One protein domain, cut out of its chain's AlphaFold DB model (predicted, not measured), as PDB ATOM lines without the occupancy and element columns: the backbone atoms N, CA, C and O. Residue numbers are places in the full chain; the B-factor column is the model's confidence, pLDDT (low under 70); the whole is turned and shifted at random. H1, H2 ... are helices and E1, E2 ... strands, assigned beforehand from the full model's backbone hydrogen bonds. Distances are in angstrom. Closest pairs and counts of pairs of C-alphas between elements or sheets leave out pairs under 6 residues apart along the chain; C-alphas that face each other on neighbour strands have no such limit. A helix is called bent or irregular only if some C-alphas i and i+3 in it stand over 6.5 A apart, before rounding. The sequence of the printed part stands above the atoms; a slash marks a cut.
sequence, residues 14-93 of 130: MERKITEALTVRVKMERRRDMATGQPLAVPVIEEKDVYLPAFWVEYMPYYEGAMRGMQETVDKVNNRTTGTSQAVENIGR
ATOM      1  N   MET A  14     121.985  90.276 355.404       88.75
ATOM      2  CA  MET A  14     121.518  88.952 355.820       88.75
ATOM      3  C   MET A  14     122.465  88.305 356.826       88.75
ATOM      4  O   MET A  14     121.999  87.843 357.862       88.75
ATOM      5  N   GLU A  15     123.775  88.321 356.577       91.50
ATOM      6  CA  GLU A  15     124.782  87.770 357.492       91.50
ATOM      7  C   GLU A  15     124.674  88.409 358.881       91.50
ATOM      8  O   GLU A  15     124.594  87.712 359.897       91.50
ATOM      9  N   ARG A  16     124.552  89.741 358.930       92.81
ATOM     10  CA  ARG A  16     124.337  90.471 360.182       92.81
ATOM     11  C   ARG A  16     123.040  90.052 360.872       92.81
ATOM     12  O   ARG A  16     123.059  89.775 362.065       92.81
ATOM     13  N   LYS A  17     121.921  89.981 360.144       89.38
ATOM     14  CA  LYS A  17     120.618  89.617 360.727       89.38
ATOM     15  C   LYS A  17     120.577  88.177 361.230       89.38
ATOM     16  O   LYS A  17     119.996  87.929 362.282       89.38
ATOM     17  N   ILE A  18     121.220  87.253 360.523       86.75
ATOM     18  CA  ILE A  18     121.369  85.858 360.951       86.75
ATOM     19  C   ILE A  18     122.235  85.788 362.211       86.75
ATOM     20  O   ILE A  18     121.875  85.103 363.164       86.75
ATOM     21  N   THR A  19     123.342  86.531 362.249       89.25
ATOM     22  CA  THR A  19     124.234  86.579 363.415       89.25
ATOM     23  C   THR A  19     123.516  87.131 364.641       89.25
ATOM     24  O   THR A  19     123.571  86.523 365.706       89.25
ATOM     25  N   GLU A  20     122.786  88.236 364.485       88.69
ATOM     26  CA  GLU A  20     121.958  88.827 365.539       88.69
ATOM     27  C   GLU A  20     120.888  87.841 366.032       88.69
ATOM     28  O   GLU A  20     120.761  87.634 367.234       88.69
ATOM     29  N   ALA A  21     120.154  87.192 365.122       83.69
ATOM     30  CA  ALA A  21     119.075  86.264 365.474       83.69
ATOM     31  C   ALA A  21     119.569  84.986 366.174       83.69
ATOM     32  O   ALA A  21     118.846  84.402 366.978       83.69
ATOM     33  N   LEU A  22     120.788  84.543 365.862       84.69
ATOM     34  CA  LEU A  22     121.410  83.350 366.445       84.69
ATOM     35  C   LEU A  22     122.311  83.664 367.644       84.69
ATOM     36  O   LEU A  22     122.892  82.745 368.227       84.69
ATOM     37  N   THR A  23     122.444  84.937 368.010       90.50
ATOM     38  CA  THR A  23     123.131  85.349 369.230       90.50
ATOM     39  C   THR A  23     122.111  85.452 370.347       90.50
ATOM     40  O   THR A  23     121.170  86.239 370.280       90.50
ATOM     41  N   VAL A  24     122.295  84.651 371.391       84.81
ATOM     42  CA  VAL A  24     121.382  84.622 372.534       84.81
ATOM     43  C   VAL A  24     122.143  84.860 373.824       84.81
ATOM     44  O   VAL A  24     123.291  84.436 373.979       84.81
ATOM     45  N   ARG A  25     121.485  85.522 374.774       87.19
ATOM     46  CA  ARG A  25     122.014  85.675 376.125       87.19
ATOM     47  C   ARG A  25     121.793  84.391 376.899       87.19
ATOM     48  O   ARG A  25     120.653  83.966 377.084       87.19
ATOM     49  N   VAL A  26     122.873  83.793 377.383       81.19
ATOM     50  CA  VAL A  26     122.810  82.599 378.227       81.19
ATOM     51  C   VAL A  26     123.386  82.885 379.603       81.19
ATOM     52  O   VAL A  26     124.385  83.591 379.745       81.19
ATOM     53  N   LYS A  27     122.751  82.304 380.622       81.75
ATOM     54  CA  LYS A  27     123.310  82.183 381.970       81.75
ATOM     55  C   LYS A  27     124.098  80.882 382.026       81.75
ATOM     56  O   LYS A  27     123.517  79.810 381.866       81.75
ATOM     57  N   MET A  28     125.401  80.968 382.249       79.81
ATOM     58  CA  MET A  28     126.253  79.810 382.492       79.81
ATOM     59  C   MET A  28     126.584  79.720 383.973       79.81
ATOM     60  O   MET A  28     127.025  80.691 384.582       79.81
ATOM     61  N   GLU A  29     126.393  78.537 384.545       79.25
ATOM     62  CA  GLU A  29     126.822  78.238 385.905       79.25
ATOM     63  C   GLU A  29     128.196  77.562 385.859       79.25
ATOM     64  O   GLU A  29     128.345  76.437 385.377       79.25
ATOM     65  N   ARG A  30     129.217  78.242 386.378       80.44
ATOM     66  CA  ARG A  30     130.563  77.698 386.524       80.44
ATOM     67  C   ARG A  30     130.738  77.132 387.929       80.44
ATOM     68  O   ARG A  30     130.700  77.858 388.918       80.44
ATOM     69  N   ARG A  31     130.983  75.821 388.005       81.38
ATOM     70  CA  ARG A  31     131.240  75.087 389.262       81.38
ATOM     71  C   ARG A  31     132.704  74.730 389.498       81.38
ATOM     72  O   ARG A  31     133.037  74.229 390.567       81.38
ATOM     73  N   ARG A  32     133.574  74.941 388.510       79.12
ATOM     74  CA  ARG A  32     135.005  74.627 388.583       79.12
ATOM     75  C   ARG A  32     135.840  75.810 388.124       79.12
ATOM     76  O   ARG A  32     135.445  76.531 387.212       79.12
ATOM     77  N   ASP A  33     136.977  75.987 388.770       81.25
ATOM     78  CA  ASP A  33     137.969  76.987 388.410       81.25
ATOM     79  C   ASP A  33     138.657  76.612 387.084       81.25
ATOM     80  O   ASP A  33     139.021  75.454 386.880       81.25
ATOM     81  N   MET A  34     138.822  77.574 386.170       75.25
ATOM     82  CA  MET A  34     139.379  77.305 384.834       75.25
ATOM     83  C   MET A  34     140.907  77.174 384.818       75.25
ATOM     84  O   MET A  34     141.441  76.550 383.906       75.25
ATOM     85  N   ALA A  35     141.611  77.734 385.804       80.00
ATOM     86  CA  ALA A  35     143.068  77.648 385.881       80.00
ATOM     87  C   ALA A  35     143.528  76.352 386.566       80.00
ATOM     88  O   ALA A  35     144.548  75.778 386.198       80.00
ATOM     89  N   THR A  36     142.773  75.889 387.562       78.69
ATOM     90  CA  THR A  36     143.164  74.781 388.447       78.69
ATOM     91  C   THR A  36     142.281  73.540 388.314       78.69
ATOM     92  O   THR A  36     142.659  72.469 388.786       78.69
ATOM     93  N   GLY A  37     141.091  73.651 387.711       77.12
ATOM     94  CA  GLY A  37     140.122  72.554 387.571       77.12
ATOM     95  C   GLY A  37     139.422  72.138 388.873       77.12
ATOM     96  O   GLY A  37     138.582  71.224 388.867       77.12
ATOM     97  N   GLN A  38     139.751  72.790 389.993       83.25
ATOM     98  CA  GLN A  38     139.184  72.495 391.306       83.25
ATOM     99  C   GLN A  38     137.735  72.991 391.416       83.25
ATOM    100  O   GLN A  38     137.363  73.970 390.764       83.25
ATOM    101  N   PRO A  39     136.886  72.319 392.214       84.00
ATOM    102  CA  PRO A  39     135.537  72.798 392.480       84.00
ATOM    103  C   PRO A  39     135.574  74.154 393.193       84.00
ATOM    104  O   PRO A  39     136.343  74.359 394.130       84.00
ATOM    105  N   LEU A  40     134.722  75.073 392.750       83.06
ATOM    106  CA  LEU A  40     134.530  76.362 393.404       83.06
ATOM    107  C   LEU A  40     133.694  76.169 394.673       83.06
ATOM    108  O   LEU A  40     132.743  75.389 394.680       83.06
ATOM    109  N   ALA A  41     134.021  76.912 395.733       83.62
ATOM    110  CA  ALA A  41     133.263  76.881 396.987       83.62
ATOM    111  C   ALA A  41     131.812  77.362 396.805       83.62
ATOM    112  O   ALA A  41     130.906  76.886 397.482       83.62
ATOM    113  N   VAL A  42     131.597  78.292 395.871       86.81
ATOM    114  CA  VAL A  42     130.280  78.797 395.477       86.81
ATOM    115  C   VAL A  42     130.219  78.818 393.948       86.81
ATOM    116  O   VAL A  42     131.183  79.270 393.321       86.81
ATOM    117  N   PRO A  43     129.128  78.332 393.327       85.06
ATOM    118  CA  PRO A  43     128.962  78.416 391.883       85.06
ATOM    119  C   PRO A  43     128.905  79.876 391.433       85.06
ATOM    120  O   PRO A  43     128.203  80.701 392.018       85.06
ATOM    121  N   VAL A  44     129.640  80.186 390.370       87.88
ATOM    122  CA  VAL A  44     129.638  81.515 389.755       87.88
ATOM    123  C   VAL A  44     128.660  81.490 388.590       87.88
ATOM    124  O   VAL A  44     128.772  80.640 387.710       87.88
ATOM    125  N   ILE A  45     127.699  82.411 388.584       87.94
ATOM    126  CA  ILE A  45     126.739  82.564 387.490       87.94
ATOM    127  C   ILE A  45     127.209  83.724 386.619       87.94
ATOM    128  O   ILE A  45     127.317  84.852 387.096       87.94
ATOM    129  N   GLU A  46     127.478  83.447 385.348       86.25
ATOM    130  CA  GLU A  46     127.900  84.446 384.366       86.25
ATOM    131  C   GLU A  46     126.852  84.551 383.259       86.25
ATOM    132  O   GLU A  46     126.416  83.545 382.698       86.25
ATOM    133  N   GLU A  47     126.442  85.776 382.939       90.00
ATOM    134  CA  GLU A  47     125.620  86.062 381.766       90.00
ATOM    135  C   GLU A  47     126.511  86.513 380.622       90.00
ATOM    136  O   GLU A  47     127.291  87.454 380.775       90.00
ATOM    137  N   LYS A  48     126.395  85.850 379.471       86.44
ATOM    138  CA  LYS A  48     127.131  86.248 378.274       86.44
ATOM    139  C   LYS A  48     126.295  86.041 377.019       86.44
ATOM    140  O   LYS A  48     125.474  85.124 376.952       86.44
ATOM    141  N   ASP A  49     126.512  86.905 376.037       88.69
ATOM    142  CA  ASP A  49     125.897  86.780 374.721       88.69
ATOM    143  C   ASP A  49     126.723  85.793 373.889       88.69
ATOM    144  O   ASP A  49     127.952  85.875 373.827       88.69
ATOM    145  N   VAL A  50     126.050  84.805 373.305       85.00
ATOM    146  CA  VAL A  50     126.688  83.660 372.660       85.00
ATOM    147  C   VAL A  50     126.081  83.433 371.289       85.00
ATOM    148  O   VAL A  50     124.872  83.244 371.162       85.00
ATOM    149  N   TYR A  51     126.938  83.386 370.271       87.88
ATOM    150  CA  TYR A  51     126.549  82.937 368.943       87.88
ATOM    151  C   TYR A  51     126.405  81.414 368.943       87.88
ATOM    152  O   TYR A  51     127.396  80.683 369.045       87.88
ATOM    153  N   LEU A  52     125.161  80.938 368.856       79.62
ATOM    154  CA  LEU A  52     124.820  79.529 369.055       79.62
ATOM    155  C   LEU A  52     125.638  78.571 368.176       79.62
ATOM    156  O   LEU A  52     126.158  77.605 368.727       79.62
ATOM    157  N   PRO A  53     125.821  78.799 366.860       79.31
ATOM    158  CA  PRO A  53     126.587  77.871 366.031       79.31
ATOM    159  C   PRO A  53     128.039  77.694 366.488       79.31
ATOM    160  O   PRO A  53     128.512  76.564 366.574       79.31
ATOM    161  N   ALA A  54     128.733  78.782 366.841       77.38
ATOM    162  CA  ALA A  54     130.106  78.694 367.346       77.38
ATOM    163  C   ALA A  54     130.161  77.981 368.702       77.38
ATOM    164  O   ALA A  54     131.022  77.133 368.922       77.38
ATOM    165  N   PHE A  55     129.198  78.266 369.579       75.62
ATOM    166  CA  PHE A  55     129.086  77.599 370.870       75.62
ATOM    167  C   PHE A  55     128.856  76.094 370.739       75.62
ATOM    168  O   PHE A  55     129.504  75.309 371.421       75.62
ATOM    169  N   TRP A  56     127.985  75.656 369.834       70.44
ATOM    170  CA  TRP A  56     127.795  74.225 369.596       70.44
ATOM    171  C   TRP A  56     129.082  73.547 369.124       70.44
ATOM    172  O   TRP A  56     129.426  72.488 369.641       70.44
ATOM    173  N   VAL A  57     129.821  74.166 368.200       74.12
ATOM    174  CA  VAL A  57     131.091  73.615 367.694       74.12
ATOM    175  C   VAL A  57     132.154  73.537 368.792       74.12
ATOM    176  O   VAL A  57     132.857  72.534 368.885       74.12
ATOM    177  N   GLU A  58     132.255  74.554 369.647       70.19
ATOM    178  CA  GLU A  58     133.233  74.590 370.741       70.19
ATOM    179  C   GLU A  58     132.946  73.526 371.816       70.19
ATOM    180  O   GLU A  58     133.871  72.888 372.319       70.19
ATOM    181  N   TYR A  59     131.672  73.294 372.151       67.69
ATOM    182  CA  TYR A  59     131.290  72.406 373.258       67.69
ATOM    183  C   TYR A  59     130.951  70.971 372.824       67.69
ATOM    184  O   TYR A  59     130.909  70.079 373.674       67.69
ATOM    185  N   MET A  60     130.749  70.704 371.529       66.00
ATOM    186  CA  MET A  60     130.512  69.355 370.986       66.00
ATOM    187  C   MET A  60     131.551  68.318 371.460       66.00
ATOM    188  O   MET A  60     131.134  67.304 372.026       66.00
ATOM    189  N   PRO A  61     132.875  68.569 371.364       70.31
ATOM    190  CA  PRO A  61     133.882  67.608 371.824       70.31
ATOM    191  C   PRO A  61     133.769  67.272 373.317       70.31
ATOM    192  O   PRO A  61     134.004  66.137 373.731       70.31
ATOM    193  N   TYR A  62     133.383  68.251 374.140       68.94
ATOM    194  CA  TYR A  62     133.167  68.041 375.570       68.94
ATOM    195  C   TYR A  62     131.975  67.106 375.826       68.94
ATOM    196  O   TYR A  62     132.086  66.170 376.622       68.94
ATOM    197  N   TYR A  63     130.852  67.317 375.133       66.38
ATOM    198  CA  TYR A  63     129.671  66.460 375.270       66.38
ATOM    199  C   TYR A  63     129.912  65.043 374.743       66.38
ATOM    200  O   TYR A  63     129.512  64.085 375.403       66.38
ATOM    201  N   GLU A  64     130.614  64.889 373.617       63.62
ATOM    202  CA  GLU A  64     131.019  63.576 373.098       63.62
ATOM    203  C   GLU A  64     131.896  62.822 374.105       63.62
ATOM    204  O   GLU A  64     131.648  61.650 374.400       63.62
ATOM    205  N   GLY A  65     132.877  63.507 374.702       64.75
ATOM    206  CA  GLY A  65     133.725  62.939 375.749       64.75
ATOM    207  C   GLY A  65     132.931  62.508 376.984       64.75
ATOM    208  O   GLY A  65     133.129  61.404 377.497       64.75
ATOM    209  N   ALA A  66     131.988  63.337 377.440       64.62
ATOM    210  CA  ALA A  66     131.114  63.011 378.565       64.62
ATOM    211  C   ALA A  66     130.205  61.807 378.265       64.62
ATOM    212  O   ALA A  66     130.071  60.911 379.101       64.62
ATOM    213  N   MET A  67     129.617  61.746 377.065       67.75
ATOM    214  CA  MET A  67     128.793  60.617 376.626       67.75
ATOM    215  C   MET A  67     129.595  59.322 376.545       67.75
ATOM    216  O   MET A  67     129.140  58.292 377.044       67.75
ATOM    217  N   ARG A  68     130.815  59.376 376.010       73.19
ATOM    218  CA  ARG A  68     131.718  58.225 375.980       73.19
ATOM    219  C   ARG A  68     132.085  57.751 377.387       73.19
ATOM    220  O   ARG A  68     132.023  56.557 377.658       73.19
ATOM    221  N   GLY A  69     132.395  58.667 378.307       69.19
ATOM    222  CA  GLY A  69     132.670  58.319 379.705       69.19
ATOM    223  C   GLY A  69     131.469  57.675 380.415       69.19
ATOM    224  O   GLY A  69     131.632  56.725 381.187       69.19
ATOM    225  N   MET A  70     130.250  58.142 380.123       70.94
ATOM    226  CA  MET A  70     129.020  57.500 380.599       70.94
ATOM    227  C   MET A  70     128.851  56.100 380.005       70.94
ATOM    228  O   MET A  70     128.567  55.170 380.755       70.94
ATOM    229  N   GLN A  71     129.083  55.927 378.702       71.62
ATOM    230  CA  GLN A  71     129.015  54.623 378.045       71.62
ATOM    231  C   GLN A  71     130.020  53.633 378.645       71.62
ATOM    232  O   GLN A  71     129.631  52.548 379.060       71.62
ATOM    233  N   GLU A  72     131.280  54.037 378.825       79.69
ATOM    234  CA  GLU A  72     132.302  53.205 379.473       79.69
ATOM    235  C   GLU A  72     131.919  52.824 380.913       79.69
ATOM    236  O   GLU A  72     132.236  51.730 381.391       79.69
ATOM    237  N   THR A  73     131.236  53.721 381.628       75.94
ATOM    238  CA  THR A  73     130.730  53.446 382.980       75.94
ATOM    239  C   THR A  73     129.590  52.432 382.947       75.94
ATOM    240  O   THR A  73     129.603  51.480 383.729       75.94
ATOM    241  N   VAL A  74     128.635  52.597 382.028       76.31
ATOM    242  CA  VAL A  74     127.527  51.656 381.818       76.31
ATOM    243  C   VAL A  74     128.062  50.278 381.436       76.31
ATOM    244  O   VAL A  74     127.660  49.290 382.049       76.31
ATOM    245  N   ASP A  75     129.030  50.201 380.526       83.25
ATOM    246  CA  ASP A  75     129.645  48.942 380.098       83.25
ATOM    247  C   ASP A  75     130.359  48.236 381.258       83.25
ATOM    248  O   ASP A  75     130.207  47.028 381.456       83.25
ATOM    249  N   LYS A  76     131.087  48.983 382.101       81.12
ATOM    250  CA  LYS A  76     131.706  48.436 383.323       81.12
ATOM    251  C   LYS A  76     130.668  47.879 384.295       81.12
ATOM    252  O   LYS A  76     130.897  46.820 384.881       81.12
ATOM    253  N   VAL A  77     129.552  48.582 384.488       77.19
ATOM    254  CA  VAL A  77     128.455  48.118 385.349       77.19
ATOM    255  C   VAL A  77     127.822  46.858 384.765       77.19
ATOM    256  O   VAL A  77     127.679  45.873 385.486       77.19
ATOM    257  N   ASN A  78     127.532  46.836 383.464       75.88
ATOM    258  CA  ASN A  78     126.966  45.670 382.792       75.88
ATOM    259  C   ASN A  78     127.874  44.444 382.917       75.88
ATOM    260  O   ASN A  78     127.414  43.370 383.298       75.88
ATOM    261  N   ASN A  79     129.178  44.608 382.690       78.62
ATOM    262  CA  ASN A  79     130.146  43.520 382.826       78.62
ATOM    263  C   ASN A  79     130.200  42.962 384.258       78.62
ATOM    264  O   ASN A  79     130.270  41.746 384.445       78.62
ATOM    265  N   ARG A  80     130.114  43.826 385.280       72.69
ATOM    266  CA  ARG A  80     130.033  43.390 386.685       72.69
ATOM    267  C   ARG A  80     128.746  42.623 386.975       72.69
ATOM    268  O   ARG A  80     128.796  41.591 387.645       72.69
ATOM    269  N   THR A  81     127.612  43.098 386.469       69.94
ATOM    270  CA  THR A  81     126.313  42.438 386.653       69.94
ATOM    271  C   THR A  81     126.299  41.061 385.993       69.94
ATOM    272  O   THR A  81     125.909  40.086 386.630       69.94
ATOM    273  N   THR A  82     126.813  40.944 384.766       76.94
ATOM    274  CA  THR A  82     126.935  39.662 384.056       76.94
ATOM    275  C   THR A  82     127.837  38.681 384.804       76.94
ATOM    276  O   THR A  82     127.444  37.535 385.016       76.94
ATOM    277  N   GLY A  83     129.007  39.128 385.276       70.88
ATOM    278  CA  GLY A  83     129.903  38.284 386.074       70.88
ATOM    279  C   GLY A  83     129.276  37.830 387.398       70.88
ATOM    280  O   GLY A  83     129.434  36.680 387.802       70.88
ATOM    281  N   THR A  84     128.499  38.701 388.048       68.75
ATOM    282  CA  THR A  84     127.772  38.360 389.282       68.75
ATOM    283  C   THR A  84     126.658  37.348 389.012       68.75
ATOM    284  O   THR A  84     126.507  36.393 389.768       68.75
ATOM    285  N   SER A  85     125.919  37.505 387.911       67.75
ATOM    286  CA  SER A  85     124.881  36.556 387.491       67.75
ATOM    287  C   SER A  85     125.458  35.160 387.232       67.75
ATOM    288  O   SER A  85     124.944  34.172 387.751       67.75
ATOM    289  N   GLN A  86     126.593  35.075 386.530       73.94
ATOM    290  CA  GLN A  86     127.303  33.808 386.311       73.94
ATOM    291  C   GLN A  86     127.791  33.179 387.621       73.94
ATOM    292  O   GLN A  86     127.693  31.966 387.801       73.94
ATOM    293  N   ALA A  87     128.292  33.984 388.563       64.06
ATOM    294  CA  ALA A  87     128.687  33.488 389.878       64.06
ATOM    295  C   ALA A  87     127.489  32.915 390.656       64.06
ATOM    296  O   ALA A  87     127.602  31.841 391.246       64.06
ATOM    297  N   VAL A  88     126.331  33.582 390.610       70.12
ATOM    298  CA  VAL A  88     125.087  33.101 391.234       70.12
ATOM    299  C   VAL A  88     124.583  31.819 390.565       70.12
ATOM    300  O   VAL A  88     124.216  30.878 391.267       70.12
ATOM    301  N   GLU A  89     124.617  31.731 389.233       76.38
ATOM    302  CA  GLU A  89     124.233  30.513 388.506       76.38
ATOM    303  C   GLU A  89     125.144  29.331 388.877       76.38
ATOM    304  O   GLU A  89     124.664  28.227 389.148       76.38
ATOM    305  N   ASN A  90     126.454  29.571 388.973       73.31
ATOM    306  CA  ASN A  90     127.424  28.560 389.390       73.31
ATOM    307  C   ASN A  90     127.184  28.092 390.833       73.31
ATOM    308  O   ASN A  90     127.203  26.888 391.091       73.31
ATOM    309  N   ILE A  91     126.892  29.011 391.760       74.38
ATOM    310  CA  ILE A  91     126.506  28.665 393.137       74.38
ATOM    311  C   ILE A  91     125.229  27.813 393.137       74.38
ATOM    312  O   ILE A  91     125.180  26.784 393.808       74.38
ATOM    313  N   GLY A  92     124.224  28.185 392.339       68.88
ATOM    314  CA  GLY A  92     122.986  27.418 392.189       68.88
ATOM    315  C   GLY A  92     123.230  25.980 391.718       68.88
ATOM    316  O   GLY A  92     122.716  25.038 392.320       68.88
ATOM    317  N   ARG A  93     124.078  25.782 390.699       76.94
ATOM    318  CA  ARG A  93     124.445  24.441 390.203       76.94
ATOM    319  C   ARG A  93     125.177  23.606 391.253       76.94
ATOM    320  O   ARG A  93     124.905  22.410 391.379       76.94
TER     321      ARG A  93
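Overview. This is residues 14 to 93 of the 130 residues of an uncharacterized protein of Syntrophorhabdus sp. PtaU1.Bin153 (UniProt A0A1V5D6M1). A two-stranded antiparallel hairpin, E1 and E2, and one very long helix, H2, spread from a shared corner like a V, with short helix H1 at that corner. H2 residues 56 to 93 stick out freely. The 80 printed residues run H1, E1, E2, H2, a mixed class; the whole is extended, radius of gyration of the C-alphas 21.9 A, spanning 72 by 37 by 17 A.

Along the chain. E1 is residues 23 to 32, 25.1 A; E2 is 39 to 51, 27.2 A, and bends by 102 degrees at residue 42. H2, residues 52 to 93, 59.0 A, ends at C-alpha 93 (124.445, 24.441, 390.203); it is irregular, C-alphas 58 and 61 being 7.1 A apart. H1, residues 14 to 22, begins at C-alpha 14 (121.518, 88.952, 355.820).

Arrangement. In the hairpin, N 28 and O 46 are within hydrogen-bond range, 2.8 A. H1 and H2 are close but not clearly touching; their closest C-alphas, Leu 22 and Leu 52, are 5.7 A apart. Every O i to N i+4 pair is within range in H1, 36 of 38 in H2.

Size, cuts and confidence. The farthest C-alphas, Met 14 and Arg 93, are 73.2 A apart. The printed part has no cut and no long link. Residues under pLDDT 70 include 62 to 67.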